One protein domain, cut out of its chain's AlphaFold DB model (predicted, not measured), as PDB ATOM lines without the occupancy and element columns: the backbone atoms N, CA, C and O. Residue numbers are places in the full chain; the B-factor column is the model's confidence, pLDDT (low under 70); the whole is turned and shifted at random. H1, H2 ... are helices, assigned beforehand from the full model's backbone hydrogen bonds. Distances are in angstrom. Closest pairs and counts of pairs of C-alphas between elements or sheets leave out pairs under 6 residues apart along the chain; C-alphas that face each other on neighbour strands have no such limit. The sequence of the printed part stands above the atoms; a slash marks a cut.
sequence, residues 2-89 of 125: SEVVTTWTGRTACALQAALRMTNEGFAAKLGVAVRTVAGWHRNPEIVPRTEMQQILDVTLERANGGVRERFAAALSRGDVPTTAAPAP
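Overview. This is residues 2 to 89 of the 125 residues of an uncharacterized protein of Streptomyces sp. ZEA17I (UniProt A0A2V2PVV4). Five short helices are gathered round one of them: H1 lies in the middle, the longest helix H5 packs along one side of it, H3 crosses it near its first residue, and H2 and H4 close in on its remaining sides. The helices mostly cross one another and form no side-by-side bundle, and the two ends of the printed part, residues 2 to 9 and 79 to 89, have no named element. The printed part has 88 residues with five named helices, in the order H1, H2, H3, H4, H5, and no named strand, and its class is all helix. It is compact, with a radius of gyration of the C-alphas of 11.9 A, and only just elongated, with spans of 39 by 26 by 23 A.

Arrangement. H5, residues 66 to 78, touches H1, residues 10 to 20, at a steep tilt of 39 degrees, opposite ways; their closest C-alphas, those of Phe 72 and Ala 19, are 5.2 A apart. H1 also touches H3, residues 35 to 43, at a steep tilt of 65 degrees, opposite ways, with the C-alphas of Gly 10 and Trp 41 closest at 4.0 A. H3 touches H2, residues 24 to 31, at a steep tilt of 66 degrees, opposite ways; the closest C-alphas are those of Val 35 and Ala 28, 5.1 A apart. H4, residues 51 to 62, only just touches H2, with 3 pairs of C-alphas within 8 A and with residues 56 to 60 of H4 alone; Leu 31 and Ile 56 have the closest C-alphas, 6.5 A apart, and the lines are about perpendicular at 86 degrees. H1 and H4 are close but not clearly touching, at a shallow tilt of 27 degrees, the same way; the C-alphas of Ala 13 and Leu 57 are closest at 7.2 A. H5 is apart from H2 and from H3. In H1, H2, H3, H4 and H5 every O i to N i+4 pair is within hydrogen-bond range.

Along the chain. H5 measures 18.4 A from first to last C-alpha and ends at C-alpha 78, (-106.117, 43.297, 75.345). H1 begins at C-alpha 10, (-96.602, 41.079, 62.883), and measures 15.2 A. H4 begins at C-alpha 51, (-92.487, 29.396, 58.996), and measures 16.3 A. H3 measures 12.5 A and H2 10.5 A.

Size, cuts and confidence. The C-alphas of Ser 2 and Pro 89, the two farthest apart, are 39.4 A from each other. The printed part has no cut. The links H1 to H2, H2 to H3 and H4 to H5 are tight, and H3 to H4 is short. The mean pLDDT of the printed part is 79.4, and residues 2 to 6 and 79 to 89 are under 70.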
ATOM      1  N   SER A   2    -101.572  27.627  78.958       41.81
ATOM      2  CA  SER A   2    -100.576  28.090  77.988       41.81
ATOM      3  C   SER A   2    -101.305  28.538  76.727       41.81
ATOM      4  O   SER A   2    -101.843  27.707  75.998       41.81
ATOM      5  N   GLU A   3    -101.380  29.846  76.515       53.09
ATOM      6  CA  GLU A   3    -101.957  30.440  75.314       53.09
ATOM      7  C   GLU A   3    -101.006  30.154  74.146       53.09
ATOM      8  O   GLU A   3     -99.963  30.788  73.990       53.09
ATOM      9  N   VAL A   4    -101.304  29.087  73.405       53.91
ATOM     10  CA  VAL A   4    -100.544  28.688  72.221       53.91
ATOM     11  C   VAL A   4    -100.902  29.664  71.108       53.91
ATOM     12  O   VAL A   4    -102.055  29.729  70.684       53.91
ATOM     13  N   VAL A   5     -99.921  30.432  70.638       60.81
ATOM     14  CA  VAL A   5    -100.072  31.268  69.444       60.81
ATOM     15  C   VAL A   5    -100.191  30.327  68.248       60.81
ATOM     16  O   VAL A   5     -99.204  29.773  67.786       60.81
ATOM     17  N   THR A   6    -101.406  30.110  67.749       68.25
ATOM     18  CA  THR A   6    -101.667  29.212  66.610       68.25
ATOM     19  C   THR A   6    -101.151  29.763  65.282       68.25
ATOM     20  O   THR A   6    -100.972  29.006  64.330       68.25
ATOM     21  N   THR A   7    -100.910  31.071  65.180       76.56
ATOM     22  CA  THR A   7    -100.299  31.703  64.003       76.56
ATOM     23  C   THR A   7     -99.582  32.978  64.414       76.56
ATOM     24  O   THR A   7    -100.190  33.890  64.982       76.56
ATOM     25  N   TRP A   8     -98.286  33.067  64.114       86.62
ATOM     26  CA  TRP A   8     -97.561  34.316  64.307       86.62
ATOM     27  C   TRP A   8     -97.980  35.338  63.253       86.62
ATOM     28  O   TRP A   8     -98.045  35.046  62.063       86.62
ATOM     29  N   THR A   9     -98.232  36.561  63.700       90.31
ATOM     30  CA  THR A   9     -98.458  37.737  62.860       90.31
ATOM     31  C   THR A   9     -97.496  38.838  63.290       90.31
ATOM     32  O   THR A   9     -96.882  38.759  64.358       90.31
ATOM     33  N   GLY A  10     -97.371  39.900  62.496       87.44
ATOM     34  CA  GLY A  10     -96.602  41.079  62.883       87.44
ATOM     35  C   GLY A  10     -97.063  41.625  64.238       87.44
ATOM     36  O   GLY A  10     -96.236  41.973  65.078       87.44
ATOM     37  N   ARG A  11     -98.374  41.583  64.506       90.00
ATOM     38  CA  ARG A  11     -98.981  41.970  65.782       90.00
ATOM     39  C   ARG A  11     -98.469  41.119  66.935       90.00
ATOM     40  O   ARG A  11     -98.028  41.675  67.938       90.00
ATOM     41  N   THR A  12     -98.504  39.792  66.809       91.62
ATOM     42  CA  THR A  12     -98.050  38.908  67.894       91.62
ATOM     43  C   THR A  12     -96.533  38.976  68.070       91.62
ATOM     44  O   THR A  12     -96.057  38.988  69.202       91.62
ATOM     45  N   ALA A  13     -95.765  39.154  66.993       91.50
ATOM     46  CA  ALA A  13     -94.322  39.390  67.073       91.50
ATOM     47  C   ALA A  13     -93.987  40.707  67.806       91.50
ATOM     48  O   ALA A  13     -93.124  40.726  68.687       91.50
ATOM     49  N   CYS A  14     -94.714  41.793  67.519       92.19
ATOM     50  CA  CYS A  14     -94.564  43.069  68.229       92.19
ATOM     51  C   CYS A  14     -95.013  42.968  69.696       92.19
ATOM     52  O   CYS A  14     -94.379  43.545  70.581       92.19
ATOM     53  N   ALA A  15     -96.061  42.193  69.985       92.44
ATOM     54  CA  ALA A  15     -96.485  41.915  71.355       92.44
ATOM     55  C   ALA A  15     -95.408  41.142  72.137       92.44
ATOM     56  O   ALA A  15     -95.142  41.469  73.297       92.44
ATOM     57  N   LEU A  16     -94.725  40.177  71.507       91.69
ATOM     58  CA  LEU A  16     -93.591  39.474  72.116       91.69
ATOM     59  C   LEU A  16     -92.425  40.434  72.392       91.69
ATOM     60  O   LEU A  16     -91.851  40.402  73.482       91.69
ATOM     61  N   GLN A  17     -92.107  41.331  71.455       93.56
ATOM     62  CA  GLN A  17     -91.101  42.374  71.668       93.56
ATOM     63  C   GLN A  17     -91.444  43.259  72.879       93.56
ATOM     64  O   GLN A  17     -90.589  43.489  73.742       93.56
ATOM     65  N   ALA A  18     -92.689  43.735  72.972       91.69
ATOM     66  CA  ALA A  18     -93.154  44.565  74.083       91.69
ATOM     67  C   ALA A  18     -93.114  43.800  75.419       91.69
ATOM     68  O   ALA A  18     -92.663  44.327  76.442       91.69
ATOM     69  N   ALA A  19     -93.491  42.519  75.411       91.56
ATOM     70  CA  ALA A  19     -93.362  41.635  76.565       91.56
ATOM     71  C   ALA A  19     -91.890  41.402  76.952       91.56
ATOM     72  O   ALA A  19     -91.563  41.303  78.131       91.56
ATOM     73  N   LEU A  20     -90.956  41.407  76.009       87.56
ATOM     74  CA  LEU A  20     -89.524  41.358  76.315       87.56
ATOM     75  C   LEU A  20     -88.941  42.720  76.723       87.56
ATOM     76  O   LEU A  20     -87.831  42.754  77.249       87.56
ATOM     77  N   ARG A  21     -89.692  43.817  76.545       92.00
ATOM     78  CA  ARG A  21     -89.243  45.208  76.750       92.00
ATOM     79  C   ARG A  21     -87.988  45.542  75.936       92.00
ATOM     80  O   ARG A  21     -87.084  46.210  76.427       92.00
ATOM     81  N   MET A  22     -87.924  45.045  74.702       83.81
ATOM     82  CA  MET A  22     -86.782  45.250  73.805       83.81
ATOM     83  C   MET A  22     -87.085  46.313  72.745       83.81
ATOM     84  O   MET A  22     -88.224  46.457  72.298       83.81
ATOM     85  N   THR A  23     -86.053  47.036  72.307       91.88
ATOM     86  CA  THR A  23     -86.133  47.881  71.106       91.88
ATOM     87  C   THR A  23     -86.160  47.014  69.845       91.88
ATOM     88  O   THR A  23     -85.940  45.800  69.913       91.88
ATOM     89  N   ASN A  24     -86.399  47.624  68.682       85.50
ATOM     90  CA  ASN A  24     -86.383  46.894  67.414       85.50
ATOM     91  C   ASN A  24     -85.005  46.279  67.146       85.50
ATOM     92  O   ASN A  24     -84.920  45.144  66.692       85.50
ATOM     93  N   GLU A  25     -83.931  46.999  67.471       85.69
ATOM     94  CA  GLU A  25     -82.545  46.558  67.314       85.69
ATOM     95  C   GLU A  25     -82.231  45.386  68.245       85.69
ATOM     96  O   GLU A  25     -81.719  44.360  67.799       85.69
ATOM     97  N   GLY A  26     -82.587  45.509  69.528       83.88
ATOM     98  CA  GLY A  26     -82.349  44.456  70.514       83.88
ATOM     99  C   GLY A  26     -83.149  43.187  70.221       83.88
ATOM    100  O   GLY A  26     -82.645  42.076  70.391       83.88
ATOM    101  N   PHE A  27     -84.381  43.340  69.737       88.69
ATOM    102  CA  PHE A  27     -85.216  42.210  69.350       88.69
ATOM    103  C   PHE A  27     -84.724  41.558  68.054       88.69
ATOM    104  O   PHE A  27     -84.610  40.337  67.990       88.69
ATOM    105  N   ALA A  28     -84.336  42.354  67.057       83.50
ATOM    106  CA  ALA A  28     -83.770  41.849  65.814       83.50
ATOM    107  C   ALA A  28     -82.467  41.068  66.045       83.50
ATOM    108  O   ALA A  28     -82.324  39.958  65.534       83.50
ATOM    109  N   ALA A  29     -81.570  41.591  66.888       82.31
ATOM    110  CA  ALA A  29     -80.345  40.899  67.283       82.31
ATOM    111  C   ALA A  29     -80.640  39.563  67.985       82.31
ATOM    112  O   ALA A  29     -79.980  38.564  67.711       82.31
ATOM    113  N   LYS A  30     -81.663  39.520  68.849       81.56
ATOM    114  CA  LYS A  30     -82.087  38.295  69.540       81.56
ATOM    115  C   LYS A  30     -82.639  37.229  68.591       81.56
ATOM    116  O   LYS A  30     -82.415  36.046  68.831       81.56
ATOM    117  N   LEU A  31     -83.353  37.641  67.546       82.75
ATOM    118  CA  LEU A  31     -83.931  36.742  66.544       82.75
ATOM    119  C   LEU A  31     -82.959  36.403  65.399       82.75
ATOM    120  O   LEU A  31     -83.267  35.535  64.590       82.75
ATOM    121  N   GLY A  32     -81.814  37.087  65.297       82.88
ATOM    122  CA  GLY A  32     -80.882  36.927  64.176       82.88
ATOM    123  C   GLY A  32     -81.402  37.509  62.857       82.88
ATOM    124  O   GLY A  32     -81.050  37.022  61.786       82.88
ATOM    125  N   VAL A  33     -82.251  38.541  62.917       82.88
ATOM    126  CA  VAL A  33     -82.853  39.182  61.735       82.88
ATOM    127  C   VAL A  33     -82.403  40.624  61.578       82.88
ATOM    128  O   VAL A  33     -81.866  41.246  62.489       82.88
ATOM    129  N   ALA A  34     -82.682  41.201  60.413       79.31
ATOM    130  CA  ALA A  34     -82.507  42.629  60.209       79.31
ATOM    131  C   ALA A  34     -83.564  43.436  60.986       79.31
ATOM    132  O   ALA A  34     -84.747  43.089  60.997       79.31
ATOM    133  N   VAL A  35     -83.164  44.585  61.540       80.69
ATOM    134  CA  VAL A  35     -84.051  45.526  62.261       80.69
ATOM    135  C   VAL A  35     -85.267  45.937  61.421       80.69
ATOM    136  O   VAL A  35     -86.370  46.097  61.941       80.69
ATOM    137  N   ARG A  36     -85.104  46.023  60.092       80.19
ATOM    138  CA  ARG A  36     -86.195  46.321  59.150       80.19
ATOM    139  C   ARG A  36     -87.312  45.281  59.149       80.19
ATOM    140  O   ARG A  36     -88.450  45.639  58.874       80.19
ATOM    141  N   THR A  37     -87.003  44.019  59.438       82.69
ATOM    142  CA  THR A  37     -88.006  42.952  59.517       82.69
ATOM    143  C   THR A  37     -88.935  43.223  60.695       82.69
ATOM    144  O   THR A  37     -90.151  43.220  60.529       82.69
ATOM    145  N   VAL A  38     -88.357  43.586  61.844       84.75
ATOM    146  CA  VAL A  38     -89.109  43.996  63.036       84.75
ATOM    147  C   VAL A  38     -89.910  45.267  62.753       84.75
ATOM    148  O   VAL A  38     -91.113  45.301  62.991       84.75
ATOM    149  N   ALA A  39     -89.296  46.290  62.152       86.62
ATOM    150  CA  ALA A  39     -90.012  47.506  61.760       86.62
ATOM    151  C   ALA A  39     -91.157  47.235  60.759       86.62
ATOM    152  O   ALA A  39     -92.190  47.903  60.801       86.62
ATOM    153  N   GLY A  40     -90.997  46.248  59.874       82.81
ATOM    154  CA  GLY A  40     -92.028  45.792  58.945       82.81
ATOM    155  C   GLY A  40     -93.245  45.198  59.653       82.81
ATOM    156  O   GLY A  40     -94.369  45.482  59.251       82.81
ATOM    157  N   TRP A  41     -93.042  44.455  60.742       89.94
ATOM    158  CA  TRP A  41     -94.129  43.940  61.581       89.94
ATOM    159  C   TRP A  41     -94.908  45.049  62.285       89.94
ATOM    160  O   TRP A  41     -96.133  44.979  62.341       89.94
ATOM    161  N   HIS A  42     -94.218  46.093  62.755       88.50
ATOM    162  CA  HIS A  42     -94.870  47.276  63.335       88.50
ATOM    163  C   HIS A  42     -95.700  48.038  62.298       88.50
ATOM    164  O   HIS A  42     -96.792  48.506  62.604       88.50
ATOM    165  N   ARG A  43     -95.197  48.157  61.062       87.38
ATOM    166  CA  ARG A  43     -95.907  48.844  59.968       87.38
ATOM    167  C   ARG A  43     -97.087  48.045  59.430       87.38
ATOM    168  O   ARG A  43     -98.080  48.647  59.040       87.38
ATOM    169  N   ASN A  44     -96.962  46.722  59.369       85.88
ATOM    170  CA  ASN A  44     -98.005  45.845  58.862       85.88
ATOM    171  C   ASN A  44     -98.287  44.707  59.858       85.88
ATOM    172  O   ASN A  44     -97.766  43.602  59.693       85.88
ATOM    173  N   PRO A  45     -99.103  44.954  60.897       87.75
ATOM    174  CA  PRO A  45     -99.322  43.999  61.982       87.75
ATOM    175  C   PRO A  45    -100.035  42.712  61.539       87.75
ATOM    176  O   PRO A  45     -99.989  41.715  62.253       87.75
ATOM    177  N   GLU A  46    -100.671  42.702  60.371       86.69
ATOM    178  CA  GLU A  46    -101.355  41.517  59.838       86.69
ATOM    179  C   GLU A  46    -100.438  40.611  59.011       86.69
ATOM    180  O   GLU A  46    -100.837  39.508  58.641       86.69
ATOM    181  N   ILE A  47     -99.196  41.032  58.738       86.38
ATOM    182  CA  ILE A  47     -98.260  40.194  57.990       86.38
ATOM    183  C   ILE A  47     -97.979  38.907  58.762       86.38
ATOM    184  O   ILE A  47     -97.666  38.942  59.949       86.38
ATOM    185  N   VAL A  48     -98.058  37.770  58.084       88.88
ATOM    186  CA  VAL A  48     -97.698  36.473  58.659       88.88
ATOM    187  C   VAL A  48     -96.212  36.232  58.372       88.88
ATOM    188  O   VAL A  48     -95.834  36.140  57.200       88.88
ATOM    189  N   PRO A  49     -95.329  36.172  59.391       82.94
ATOM    190  CA  PRO A  49     -93.933  35.813  59.185       82.94
ATOM    191  C   PRO A  49     -93.826  34.408  58.583       82.94
ATOM    192  O   PRO A  49     -94.661  33.540  58.829       82.94
ATOM    193  N   ARG A  50     -92.777  34.156  57.799       83.00
ATOM    194  CA  ARG A  50     -92.527  32.823  57.224       83.00
ATOM    195  C   ARG A  50     -92.287  31.785  58.321       83.00
ATOM    196  O   ARG A  50     -91.809  32.143  59.392       83.00
ATOM    197  N   THR A  51     -92.548  30.512  58.032       81.75
ATOM    198  CA  THR A  51     -92.487  29.396  58.996       81.75
ATOM    199  C   THR A  51     -91.208  29.363  59.833       81.75
ATOM    200  O   THR A  51     -91.290  29.248  61.047       81.75
ATOM    201  N   GLU A  52     -90.035  29.540  59.223       81.56
ATOM    202  CA  GLU A  52     -88.750  29.586  59.943       81.56
ATOM    203  C   GLU A  52     -88.711  30.710  60.991       81.56
ATOM    204  O   GLU A  52     -88.259  30.528  62.118       81.56
ATOM    205  N   MET A  53     -89.271  31.870  60.657       84.88
ATOM    206  CA  MET A  53     -89.368  32.991  61.584       84.88
ATOM    207  C   MET A  53     -90.353  32.716  62.717       84.88
ATOM    208  O   MET A  53     -90.099  33.096  63.856       84.88
ATOM    209  N   GLN A  54     -91.460  32.034  62.414       88.06
ATOM    210  CA  GLN A  54     -92.417  31.595  63.431       88.06
ATOM    211  C   GLN A  54     -91.748  30.640  64.427       88.06
ATOM    212  O   GLN A  54     -91.866  30.849  65.625       88.06
ATOM    213  N   GLN A  55     -90.934  29.693  63.945       86.12
ATOM    214  CA  GLN A  55     -90.169  28.780  64.802       86.12
ATOM    215  C   GLN A  55     -89.185  29.521  65.722       86.12
ATOM    216  O   GLN A  55     -89.078  29.198  66.905       86.12
ATOM    217  N   ILE A  56     -88.482  30.542  65.217       86.69
ATOM    218  CA  ILE A  56     -87.586  31.363  66.049       86.69
ATOM    219  C   ILE A  56     -88.387  32.124  67.119       86.69
ATOM    220  O   ILE A  56     -87.954  32.209  68.274       86.69
ATOM    221  N   LEU A  57     -89.550  32.672  66.758       87.06
ATOM    222  CA  LEU A  57     -90.439  33.372  67.690       87.06
ATOM    223  C   LEU A  57     -91.001  32.420  68.759       87.06
ATOM    224  O   LEU A  57     -90.991  32.780  69.939       87.06
ATOM    225  N   ASP A  58     -91.377  31.196  68.384       88.31
ATOM    226  CA  ASP A  58     -91.817  30.138  69.303       88.31
ATOM    227  C   ASP A  58     -90.728  29.783  70.315       88.31
ATOM    228  O   ASP A  58     -90.950  29.872  71.525       88.31
ATOM    229  N   VAL A  59     -89.516  29.480  69.842       87.31
ATOM    230  CA  VAL A  59     -88.368  29.174  70.715       87.31
ATOM    231  C   VAL A  59     -88.051  30.356  71.632       87.31
ATOM    232  O   VAL A  59     -87.691  30.182  72.801       87.31
ATOM    233  N   THR A  60     -88.188  31.581  71.126       87.94
ATOM    234  CA  THR A  60     -87.961  32.796  71.913       87.94
ATOM    235  C   THR A  60     -88.998  32.958  73.025       87.94
ATOM    236  O   THR A  60     -88.626  33.334  74.142       87.94
ATOM    237  N   LEU A  61     -90.272  32.663  72.748       85.88
ATOM    238  CA  LEU A  61     -91.364  32.691  73.725       85.88
ATOM    239  C   LEU A  61     -91.231  31.562  74.759       85.88
ATOM    240  O   LEU A  61     -91.405  31.807  75.954       85.88
ATOM    241  N   GLU A  62     -90.869  30.355  74.327       87.00
ATOM    242  CA  GLU A  62     -90.660  29.193  75.198       87.00
ATOM    243  C   GLU A  62     -89.530  29.443  76.207       87.00
ATOM    244  O   GLU A  62     -89.682  29.207  77.409       87.00
ATOM    245  N   ARG A  63     -88.414  30.011  75.736       83.88
ATOM    246  CA  ARG A  63     -87.260  30.366  76.578       83.88
ATOM    247  C   ARG A  63     -87.502  31.592  77.456       83.88
ATOM    248  O   ARG A  63     -86.678  31.898  78.321       83.88
ATOM    249  N   ALA A  64     -88.588  32.331  77.241       84.31
ATOM    250  CA  ALA A  64     -88.890  33.502  78.041       84.31
ATOM    251  C   ALA A  64     -89.346  33.111  79.459       84.31
ATOM    252  O   ALA A  64     -90.037  32.110  79.685       84.31
ATOM    253  N   ASN A  65     -88.964  33.931  80.440       82.44
ATOM    254  CA  ASN A  65     -89.364  33.722  81.829       82.44
ATOM    255  C   ASN A  65     -90.890  33.871  82.012       82.44
ATOM    256  O   ASN A  65     -91.586  34.432  81.164       82.44
ATOM    257  N   GLY A  66     -91.410  33.377  83.143       81.56
ATOM    258  CA  GLY A  66     -92.849  33.389  83.433       81.56
ATOM    259  C   GLY A  66     -93.478  34.781  83.324       81.56
ATOM    260  O   GLY A  66     -94.483  34.945  82.643       81.56
ATOM    261  N   GLY A  67     -92.819  35.806  83.872       84.44
ATOM    262  CA  GLY A  67     -93.317  37.183  83.822       84.44
ATOM    263  C   GLY A  67     -93.320  37.814  82.421       84.44
ATOM    264  O   GLY A  67     -94.038  38.784  82.184       84.44
ATOM    265  N   VAL A  68     -92.526  37.312  81.467       88.06
ATOM    266  CA  VAL A  68     -92.640  37.693  80.045       88.06
ATOM    267  C   VAL A  68     -93.850  37.010  79.418       88.06
ATOM    268  O   VAL A  68     -94.627  37.685  78.750       88.06
ATOM    269  N   ARG A  69     -94.046  35.709  79.665       87.31
ATOM    270  CA  ARG A  69     -95.195  34.952  79.142       87.31
ATOM    271  C   ARG A  69     -96.533  35.498  79.644       87.31
ATOM    272  O   ARG A  69     -97.453  35.645  78.850       87.31
ATOM    273  N   GLU A  70     -96.618  35.880  80.916       88.94
ATOM    274  CA  GLU A  70     -97.810  36.524  81.490       88.94
ATOM    275  C   GLU A  70     -98.121  37.866  80.822       88.94
ATOM    276  O   GLU A  70     -99.258  38.124  80.436       88.94
ATOM    277  N   ARG A  71     -97.105  38.719  80.630       88.56
ATOM    278  CA  ARG A  71     -97.288  40.009  79.947       88.56
ATOM    279  C   ARG A  71     -97.647  39.839  78.478       88.56
ATOM    280  O   ARG A  71     -98.430  40.627  77.961       88.56
ATOM    281  N   PHE A  72     -97.091  38.826  77.825       87.94
ATOM    282  CA  PHE A  72     -97.433  38.478  76.454       87.94
ATOM    283  C   PHE A  72     -98.900  38.040  76.335       87.94
ATOM    284  O   PHE A  72     -99.633  38.631  75.550       87.94
ATOM    285  N   ALA A  73     -99.355  37.104  77.174       88.62
ATOM    286  CA  ALA A  73    -100.757  36.672  77.218       88.62
ATOM    287  C   ALA A  73    -101.713  37.842  77.520       88.62
ATOM    288  O   ALA A  73    -102.729  38.028  76.849       88.62
ATOM    289  N   ALA A  74    -101.340  38.712  78.466       86.75
ATOM    290  CA  ALA A  74    -102.104  39.919  78.763       86.75
ATOM    291  C   ALA A  74    -102.183  40.881  77.561       86.75
ATOM    292  O   ALA A  74    -103.238  41.466  77.322       86.75
ATOM    293  N   ALA A  75    -101.103  41.033  76.786       85.88
ATOM    294  CA  ALA A  75    -101.092  41.864  75.581       85.88
ATOM    295  C   ALA A  75    -101.992  41.294  74.470       85.88
ATOM    296  O   ALA A  75    -102.716  42.053  73.823       85.88
ATOM    297  N   LEU A  76    -102.007  39.968  74.288       85.06
ATOM    298  CA  LEU A  76    -102.901  39.304  73.332       85.06
ATOM    299  C   LEU A  76    -104.374  39.473  73.718       85.06
ATOM    300  O   LEU A  76    -105.189  39.850  72.878       85.06
ATOM    301  N   SER A  77    -104.691  39.294  75.002       79.62
ATOM    302  CA  SER A  77    -106.050  39.446  75.537       79.62
ATOM    303  C   SER A  77    -106.599  40.871  75.402       79.62
ATOM    304  O   SER A  77    -107.808  41.068  75.305       79.62
ATOM    305  N   ARG A  78    -105.722  41.882  75.412       70.00
ATOM    306  CA  ARG A  78    -106.117  43.297  75.345       70.00
ATOM    307  C   ARG A  78    -106.303  43.809  73.915       70.00
ATOM    308  O   ARG A  78    -106.869  44.883  73.743       70.00
ATOM    309  N   GLY A  79    -105.811  43.082  72.907       62.94
ATOM    310  CA  GLY A  79    -105.764  43.551  71.515       62.94
ATOM    311  C   GLY A  79    -104.863  44.776  71.298       62.94
ATOM    312  O   GLY A  79    -104.909  45.387  70.232       62.94
ATOM    313  N   ASP A  80    -104.050  45.136  72.293       53.75
ATOM    314  CA  ASP A  80    -103.370  46.426  72.402       53.75
ATOM    315  C   ASP A  80    -101.855  46.212  72.277       53.75
ATOM    316  O   ASP A  80    -101.203  45.695  73.187       53.75
ATOM    317  N   VAL A  81    -101.286  46.578  71.125       54.12
ATOM    318  CA  VAL A  81     -99.831  46.734  70.982       54.12
ATOM    319  C   VAL A  81     -99.493  48.208  71.210       54.12
ATOM    320  O   VAL A  81     -99.956  49.056  70.445       54.12
ATOM    321  N   PRO A  82     -98.700  48.559  72.239       44.50
ATOM    322  CA  PRO A  82     -98.353  49.949  72.465       44.50
ATOM    323  C   PRO A  82     -97.433  50.417  71.334       44.50
ATOM    324  O   PRO A  82     -96.297  49.961  71.200       44.50
ATOM    325  N   THR A  83     -97.929  51.355  70.525       44.31
ATOM    326  CA  THR A  83     -97.104  52.213  69.672       44.31
ATOM    327  C   THR A  83     -96.139  52.970  70.587       44.31
ATOM    328  O   THR A  83     -96.498  53.927  71.263       44.31
ATOM    329  N   THR A  84     -94.896  52.513  70.671       43.31
ATOM    330  CA  THR A  84     -93.774  53.349  71.103       43.31
ATOM    331  C   THR A  84     -92.899  53.535  69.879       43.31
ATOM    332  O   THR A  84     -91.968  52.781  69.615       43.31
ATOM    333  N   ALA A  85     -93.287  54.526  69.078       44.06
ATOM    334  CA  ALA A  85     -92.454  55.080  68.030       44.06
ATOM    335  C   ALA A  85     -91.391  55.973  68.689       44.06
ATOM    336  O   ALA A  85     -91.716  57.020  69.246       44.06
ATOM    337  N   ALA A  86     -90.128  55.560  68.625       40.12
ATOM    338  CA  ALA A  86     -88.993  56.476  68.710       40.12
ATOM    339  C   ALA A  86     -88.616  56.921  67.276       40.12
ATOM    340  O   ALA A  86     -88.801  56.135  66.340       40.12
ATOM    341  N   PRO A  87     -88.150  58.167  67.061       47.91
ATOM    342  CA  PRO A  87     -88.066  58.776  65.732       47.91
ATOM    343  C   PRO A  87     -86.901  58.206  64.905       47.91
ATOM    344  O   PRO A  87     -85.786  58.060  65.399       47.91
ATOM    345  N   ALA A  88     -87.165  57.898  63.632       40.00
ATOM    346  CA  ALA A  88     -86.204  57.343  62.675       40.00
ATOM    347  C   ALA A  88     -85.418  58.442  61.924       40.00
ATOM    348  O   ALA A  88     -86.037  59.433  61.526       40.00
ATOM    349  N   PRO A  89     -84.111  58.268  61.632       44.84
ATOM    350  CA  PRO A  89     -83.433  59.047  60.601       44.84
ATOM    351  C   PRO A  89     -83.633  58.433  59.198       44.84
ATOM    352  O   PRO A  89     -83.971  57.258  59.048       44.84
TER     353      PRO A  89